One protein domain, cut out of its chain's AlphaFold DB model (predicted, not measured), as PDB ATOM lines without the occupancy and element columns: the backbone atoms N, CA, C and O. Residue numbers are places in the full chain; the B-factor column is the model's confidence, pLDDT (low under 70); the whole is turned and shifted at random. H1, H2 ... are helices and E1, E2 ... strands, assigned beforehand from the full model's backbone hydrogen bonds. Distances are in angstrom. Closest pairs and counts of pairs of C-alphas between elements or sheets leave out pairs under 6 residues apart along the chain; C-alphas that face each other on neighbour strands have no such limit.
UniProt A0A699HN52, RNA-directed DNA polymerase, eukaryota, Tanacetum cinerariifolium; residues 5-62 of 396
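What this domain is: This is residues 5 to 62 of the 396 residues of the protein "RNA-directed DNA polymerase, eukaryota" of Tanacetum cinerariifolium (UniProt A0A699HN52). Two separate two-stranded hairpins, E1 with E2 and E3 with E4, form a loose V whose corner is the link of residues 38 to 43; the short helix H1 lies in its mouth, beside the first hairpin. A long loop, residues 21 to 32, joins E1 and E2 at the end of their hairpin away from that corner. The printed part has 58 residues, with one named helix and four named strands in the order H1, E1, E2, E3, E4; both sheets are antiparallel and the class is mixed, helices and strands. The whole is only just compact, close to loose, with a radius of gyration of the C-alphas of 12.1 A and spans of 33 by 27 by 19 A.

Where its parts are: H1, residues 5 to 11, begins at C-alpha 5 (131.186, 157.829, 135.361) and is 9.8 A long. E1 is residues 15 to 20, 13.5 A, and E2 residues 33 to 37, 11.9 A. E3, residues 44 to 51, measures 21.6 A. E4, residues 54 to 61, measures 22.4 A and ends at C-alpha 61 (118.706, 173.157, 136.567).

How they stand to each other: In H1 every O i to N i+4 pair is within hydrogen-bond range. The closest C-alphas of H1 and E1 are those of Asn 8 and Leu 17, 6.4 A apart. E1 and E2 form a hairpin, antiparallel at 154 degrees, with N 18 and O 34 at 2.8 A. E2 and E3 are apart, and H1 is apart from E3 and E4. E3 and E4 form a hairpin, antiparallel at 157 degrees, with N 47 and O 58 at 2.9 A.

The domain as a whole: The two C-alphas farthest apart, those of Glu 40 and Gly 53, are 33.9 A apart. The printed part has no cut. The link from E1 to E2 is long, with 12 residues. Mean pLDDT of the printed part is 79.6; residues 22 to 29 are under 70.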
ATOM      1  N   ASP A   5     131.033 158.138 133.929       77.38
ATOM      2  CA  ASP A   5     131.186 157.829 135.361       77.38
ATOM      3  C   ASP A   5     131.183 159.061 136.271       77.38
ATOM      4  O   ASP A   5     130.660 159.029 137.387       77.38
ATOM      5  N   THR A   6     131.786 160.162 135.816       78.06
ATOM      6  CA  THR A   6     131.805 161.419 136.577       78.06
ATOM      7  C   THR A   6     130.403 162.012 136.647       78.06
ATOM      8  O   THR A   6     129.990 162.490 137.704       78.06
ATOM      9  N   LEU A   7     129.660 161.955 135.540       79.25
ATOM     10  CA  LEU A   7     128.276 162.409 135.489       79.25
ATOM     11  C   LEU A   7     127.388 161.527 136.358       79.25
ATOM     12  O   LEU A   7     126.727 162.059 137.238       79.25
ATOM     13  N   ASN A   8     127.462 160.205 136.230       80.56
ATOM     14  CA  ASN A   8     126.713 159.273 137.073       80.56
ATOM     15  C   ASN A   8     126.926 159.538 138.569       80.56
ATOM     16  O   ASN A   8     125.966 159.609 139.335       80.56
ATOM     17  N   LYS A   9     128.170 159.795 138.993       82.44
ATOM     18  CA  LYS A   9     128.464 160.167 140.385       82.44
ATOM     19  C   LYS A   9     127.784 161.470 140.802       82.44
ATOM     20  O   LYS A   9     127.202 161.524 141.881       82.44
ATOM     21  N   ILE A  10     127.838 162.508 139.972       82.94
ATOM     22  CA  ILE A  10     127.207 163.805 140.267       82.94
ATOM     23  C   ILE A  10     125.679 163.672 140.306       82.94
ATOM     24  O   ILE A  10     125.032 164.223 141.195       82.94
ATOM     25  N   LEU A  11     125.109 162.913 139.371       86.69
ATOM     26  CA  LEU A  11     123.669 162.777 139.175       86.69
ATOM     27  C   LEU A  11     122.996 161.831 140.149       86.69
ATOM     28  O   LEU A  11     121.818 162.030 140.429       86.69
ATOM     29  N   SER A  12     123.752 160.908 140.751       85.12
ATOM     30  CA  SER A  12     123.273 160.035 141.829       85.12
ATOM     31  C   SER A  12     122.617 160.798 142.988       85.12
ATOM     32  O   SER A  12     121.803 160.237 143.717       85.12
ATOM     33  N   LYS A  13     122.920 162.097 143.131       86.19
ATOM     34  CA  LYS A  13     122.248 163.000 144.067       86.19
ATOM     35  C   LYS A  13     120.750 163.155 143.787       86.19
ATOM     36  O   LYS A  13     119.971 163.272 144.729       86.19
ATOM     37  N   TRP A  14     120.360 163.200 142.517       89.81
ATOM     38  CA  TRP A  14     118.984 163.465 142.103       89.81
ATOM     39  C   TRP A  14     118.300 162.253 141.476       89.81
ATOM     40  O   TRP A  14     117.075 162.172 141.531       89.81
ATOM     41  N   GLY A  15     119.038 161.304 140.899       89.19
ATOM     42  CA  GLY A  15     118.434 160.135 140.271       89.19
ATOM     43  C   GLY A  15     119.390 159.288 139.442       89.19
ATOM     44  O   GLY A  15     120.610 159.401 139.536       89.19
ATOM     45  N   GLU A  16     118.796 158.424 138.628       88.19
ATOM     46  CA  GLU A  16     119.489 157.537 137.691       88.19
ATOM     47  C   GLU A  16     119.575 158.202 136.311       88.19
ATOM     48  O   GLU A  16     118.576 158.725 135.822       88.19
ATOM     49  N   LEU A  17     120.756 158.217 135.687       86.88
ATOM     50  CA  LEU A  17     120.936 158.743 134.330       86.88
ATOM     51  C   LEU A  17     120.261 157.800 133.323       86.88
ATOM     52  O   LEU A  17     120.615 156.630 133.256       86.88
ATOM     53  N   LEU A  18     119.311 158.317 132.543       84.56
ATOM     54  CA  LEU A  18     118.608 157.562 131.498       84.56
ATOM     55  C   LEU A  18     119.151 157.840 130.102       84.56
ATOM     56  O   LEU A  18     119.198 156.950 129.265       84.56
ATOM     57  N   PHE A  19     119.503 159.094 129.840       83.62
ATOM     58  CA  PHE A  19     119.929 159.527 128.519       83.62
ATOM     59  C   PHE A  19     120.944 160.651 128.648       83.62
ATOM     60  O   PHE A  19     120.780 161.577 129.448       83.62
ATOM     61  N   GLU A  20     121.987 160.567 127.839       81.69
ATOM     62  CA  GLU A  20     122.992 161.600 127.668       81.69
ATOM     63  C   GLU A  20     122.878 162.128 126.239       81.69
ATOM     64  O   GLU A  20     122.904 161.348 125.297       81.69
ATOM     65  N   GLU A  21     122.747 163.445 126.073       78.06
ATOM     66  CA  GLU A  21     122.755 164.046 124.739       78.06
ATOM     67  C   GLU A  21     124.157 163.896 124.122       78.06
ATOM     68  O   GLU A  21     125.143 164.428 124.658       78.06
ATOM     69  N   ASP A  22     124.242 163.142 123.021       65.81
ATOM     70  CA  ASP A  22     125.495 162.873 122.328       65.81
ATOM     71  C   ASP A  22     126.094 164.135 121.704       65.81
ATOM     72  O   ASP A  22     125.422 165.065 121.246       65.81
ATOM     73  N   LYS A  23     127.425 164.187 121.739       61.09
ATOM     74  CA  LYS A  23     128.197 165.382 121.397       61.09
ATOM     75  C   LYS A  23     128.380 165.533 119.899       61.09
ATOM     76  O   LYS A  23     129.498 165.401 119.414       61.09
ATOM     77  N   GLU A  24     127.332 165.927 119.198       51.53
ATOM     78  CA  GLU A  24     127.516 166.455 117.844       51.53
ATOM     79  C   GLU A  24     127.362 167.975 117.785       51.53
ATOM     80  O   GLU A  24     128.062 168.632 117.013       51.53
ATOM     81  N   HIS A  25     126.602 168.595 118.698       42.91
ATOM     82  CA  HIS A  25     126.371 170.041 118.646       42.91
ATOM     83  C   HIS A  25     126.531 170.768 119.999       42.91
ATOM     84  O   HIS A  25     125.596 171.038 120.740       42.91
ATOM     85  N   MET A  26     127.780 171.176 120.258       50.25
ATOM     86  CA  MET A  26     128.162 172.539 120.676       50.25
ATOM     87  C   MET A  26     127.515 173.161 121.933       50.25
ATOM     88  O   MET A  26     126.916 174.228 121.854       50.25
ATOM     89  N   THR A  27     127.835 172.644 123.127       52.03
ATOM     90  CA  THR A  27     128.147 173.523 124.277       52.03
ATOM     91  C   THR A  27     129.307 172.946 125.104       52.03
ATOM     92  O   THR A  27     129.220 171.854 125.648       52.03
ATOM     93  N   LEU A  28     130.435 173.663 125.212       55.28
ATOM     94  CA  LEU A  28     131.590 173.218 126.024       55.28
ATOM     95  C   LEU A  28     131.368 173.397 127.539       55.28
ATOM     96  O   LEU A  28     132.143 172.875 128.343       55.28
ATOM     97  N   TYR A  29     130.327 174.143 127.924       65.38
ATOM     98  CA  TYR A  29     130.071 174.602 129.295       65.38
ATOM     99  C   TYR A  29     128.740 174.110 129.880       65.38
ATOM    100  O   TYR A  29     128.446 174.379 131.042       65.38
ATOM    101  N   SER A  30     127.936 173.394 129.096       74.56
ATOM    102  CA  SER A  30     126.670 172.810 129.534       74.56
ATOM    103  C   SER A  30     126.483 171.440 128.903       74.56
ATOM    104  O   SER A  30     127.103 171.120 127.897       74.56
ATOM    105  N   LYS A  31     125.655 170.609 129.524       77.50
ATOM    106  CA  LYS A  31     125.307 169.290 129.007       77.50
ATOM    107  C   LYS A  31     123.882 168.979 129.426       77.50
ATOM    108  O   LYS A  31     123.553 169.204 130.593       77.50
ATOM    109  N   ARG A  32     123.053 168.508 128.497       84.00
ATOM    110  CA  ARG A  32     121.714 168.019 128.828       84.00
ATOM    111  C   ARG A  32     121.759 166.521 129.037       84.00
ATOM    112  O   ARG A  32     122.524 165.793 128.409       84.00
ATOM    113  N   ILE A  33     120.959 166.107 129.994       85.50
ATOM    114  CA  ILE A  33     120.906 164.757 130.517       85.50
ATOM    115  C   ILE A  33     119.472 164.516 130.964       85.50
ATOM    116  O   ILE A  33     118.819 165.416 131.498       85.50
ATOM    117  N   CYS A  34     118.983 163.306 130.749       86.81
ATOM    118  CA  CYS A  34     117.721 162.853 131.302       86.81
ATOM    119  C   CYS A  34     118.021 162.040 132.552       86.81
ATOM    120  O   CYS A  34     118.820 161.105 132.503       86.81
ATOM    121  N   ILE A  35     117.382 162.388 133.666       89.12
ATOM    122  CA  ILE A  35     117.498 161.636 134.911       89.12
ATOM    123  C   ILE A  35     116.127 161.139 135.349       89.12
ATOM    124  O   ILE A  35     115.152 161.887 135.390       89.12
ATOM    125  N   LYS A  36     116.064 159.867 135.729       88.19
ATOM    126  CA  LYS A  36     114.933 159.290 136.442       88.19
ATOM    127  C   LYS A  36     115.054 159.677 137.905       88.19
ATOM    128  O   LYS A  36     115.822 159.079 138.660       88.19
ATOM    129  N   THR A  37     114.312 160.700 138.303       89.12
ATOM    130  CA  THR A  37     114.287 161.175 139.685       89.12
ATOM    131  C   THR A  37     113.030 160.707 140.415       89.12
ATOM    132  O   THR A  37     111.980 160.504 139.811       89.12
ATOM    133  N   LYS A  38     113.147 160.517 141.733       89.19
ATOM    134  CA  LYS A  38     112.007 160.341 142.652       89.19
ATOM    135  C   LYS A  38     111.702 161.624 143.431       89.19
ATOM    136  O   LYS A  38     110.875 161.603 144.336       89.19
ATOM    137  N   LEU A  39     112.429 162.706 143.150       85.56
ATOM    138  CA  LEU A  39     112.234 163.982 143.818       85.56
ATOM    139  C   LEU A  39     110.925 164.607 143.342       85.56
ATOM    140  O   LEU A  39     110.651 164.669 142.149       85.56
ATOM    141  N   GLU A  40     110.133 165.092 144.291       82.19
ATOM    142  CA  GLU A  40     108.895 165.825 144.006       82.19
ATOM    143  C   GLU A  40     109.150 167.320 143.750       82.19
ATOM    144  O   GLU A  40     108.260 168.045 143.312       82.19
ATOM    145  N   GLN A  41     110.361 167.797 144.057       80.88
ATOM    146  CA  GLN A  41     110.772 169.188 143.898       80.88
ATOM    147  C   GLN A  41     111.692 169.345 142.695       80.88
ATOM    148  O   GLN A  41     112.583 168.521 142.481       80.88
ATOM    149  N   ASN A  42     111.521 170.456 141.978       82.44
ATOM    150  CA  ASN A  42     112.349 170.758 140.822       82.44
ATOM    151  C   ASN A  42     113.819 170.913 141.215       82.44
ATOM    152  O   ASN A  42     114.156 171.581 142.198       82.44
ATOM    153  N   ILE A  43     114.704 170.383 140.380       84.12
ATOM    154  CA  ILE A  43     116.144 170.492 140.611       84.12
ATOM    155  C   ILE A  43     116.605 171.889 140.197       84.12
ATOM    156  O   ILE A  43     116.606 172.244 139.020       84.12
ATOM    157  N   PHE A  44     117.021 172.706 141.161       84.25
ATOM    158  CA  PHE A  44     117.649 173.998 140.892       84.25
ATOM    159  C   PHE A  44     118.704 174.298 141.948       84.25
ATOM    160  O   PHE A  44     118.446 174.930 142.969       84.25
ATOM    161  N   GLU A  45     119.916 173.817 141.702       84.88
ATOM    162  CA  GLU A  45     120.993 173.856 142.677       84.88
ATOM    163  C   GLU A  45     122.289 174.368 142.063       84.88
ATOM    164  O   GLU A  45     122.601 174.115 140.900       84.88
ATOM    165  N   THR A  46     123.082 175.064 142.875       86.12
ATOM    166  CA  THR A  46     124.471 175.391 142.554       86.12
ATOM    167  C   THR A  46     125.370 174.759 143.603       86.12
ATOM    168  O   THR A  46     125.177 174.964 144.798       86.12
ATOM    169  N   PHE A  47     126.344 173.973 143.165       85.38
ATOM    170  CA  PHE A  47     127.234 173.225 144.044       85.38
ATOM    171  C   PHE A  47     128.653 173.222 143.486       85.38
ATOM    172  O   PHE A  47     128.893 173.451 142.300       85.38
ATOM    173  N   LYS A  48     129.613 172.993 144.376       86.62
ATOM    174  CA  LYS A  48     131.035 172.982 144.053       86.62
ATOM    175  C   LYS A  48     131.513 171.542 143.901       86.62
ATOM    176  O   LYS A  48     131.248 170.723 144.777       86.62
ATOM    177  N   ILE A  49     132.266 171.254 142.845       82.38
ATOM    178  CA  ILE A  49     133.009 169.996 142.708       82.38
ATOM    179  C   ILE A  49     134.506 170.263 142.616       82.38
ATOM    180  O   ILE A  49     134.943 171.340 142.203       82.38
ATOM    181  N   ILE A  50     135.294 169.258 142.987       82.06
ATOM    182  CA  ILE A  50     136.751 169.296 142.901       82.06
ATOM    183  C   ILE A  50     137.184 168.199 141.934       82.06
ATOM    184  O   ILE A  50     136.978 167.020 142.205       82.06
ATOM    185  N   VAL A  51     137.781 168.580 140.806       72.94
ATOM    186  CA  VAL A  51     138.271 167.642 139.786       72.94
ATOM    187  C   VAL A  51     139.755 167.894 139.578       72.94
ATOM    188  O   VAL A  51     140.149 169.009 139.239       72.94
ATOM    189  N   LYS A  52     140.588 166.870 139.805       79.31
ATOM    190  CA  LYS A  52     142.060 166.963 139.707       79.31
ATOM    191  C   LYS A  52     142.636 168.163 140.490       79.31
ATOM    192  O   LYS A  52     143.462 168.911 139.978       79.31
ATOM    193  N   GLY A  53     142.129 168.394 141.708       79.88
ATOM    194  CA  GLY A  53     142.557 169.492 142.591       79.88
ATOM    195  C   GLY A  53     142.047 170.889 142.213       79.88
ATOM    196  O   GLY A  53     142.344 171.853 142.914       79.88
ATOM    197  N   LYS A  54     141.262 171.023 141.136       73.62
ATOM    198  CA  LYS A  54     140.665 172.295 140.708       73.62
ATOM    199  C   LYS A  54     139.201 172.380 141.121       73.62
ATOM    200  O   LYS A  54     138.452 171.415 140.997       73.62
ATOM    201  N   ASN A  55     138.813 173.559 141.596       80.81
ATOM    202  CA  ASN A  55     137.465 173.868 142.053       80.81
ATOM    203  C   ASN A  55     136.586 174.325 140.883       80.81
ATOM    204  O   ASN A  55     136.942 175.281 140.199       80.81
ATOM    205  N   PHE A  56     135.421 173.704 140.711       79.75
ATOM    206  CA  PHE A  56     134.429 174.078 139.702       79.75
ATOM    207  C   PHE A  56     133.070 174.307 140.354       79.75
ATOM    208  O   PHE A  56     132.622 173.493 141.159       79.75
ATOM    209  N   TRP A  57     132.411 175.407 139.997       83.56
ATOM    210  CA  TRP A  57     131.019 175.663 140.360       83.56
ATOM    211  C   TRP A  57     130.108 175.162 139.251       83.56
ATOM    212  O   TRP A  57     130.301 175.503 138.086       83.56
ATOM    213  N   ILE A  58     129.123 174.352 139.618       83.50
ATOM    214  CA  ILE A  58     128.172 173.749 138.691       83.50
ATOM    215  C   ILE A  58     126.782 174.149 139.107       83.50
ATOM    216  O   ILE A  58     126.451 174.154 140.290       83.50
ATOM    217  N   ARG A  59     125.965 174.442 138.102       84.44
ATOM    218  CA  ARG A  59     124.546 174.696 138.263       84.44
ATOM    219  C   ARG A  59     123.767 173.556 137.621       84.44
ATOM    220  O   ARG A  59     123.839 173.384 136.408       84.44
ATOM    221  N   ALA A  60     123.029 172.804 138.428       88.50
ATOM    222  CA  ALA A  60     122.031 171.856 137.956       88.50
ATOM    223  C   ALA A  60     120.677 172.566 137.918       88.50
ATOM    224  O   ALA A  60     120.249 173.150 138.914       88.50
ATOM    225  N   LYS A  61     120.024 172.556 136.756       85.50
ATOM    226  CA  LYS A  61     118.706 173.157 136.567       85.50
ATOM    227  C   LYS A  61     117.839 172.228 135.737       85.50
ATOM    228  O   LYS A  61     118.199 171.892 134.613       85.50
ATOM    229  N   GLU A  62     116.682 171.895 136.277       86.38
ATOM    230  CA  GLU A  62     115.611 171.239 135.555       86.38
ATOM    231  C   GLU A  62     114.993 172.212 134.549       86.38
ATOM    232  O   GLU A  62     114.671 173.364 134.869       86.38
TER     233      GLU A  62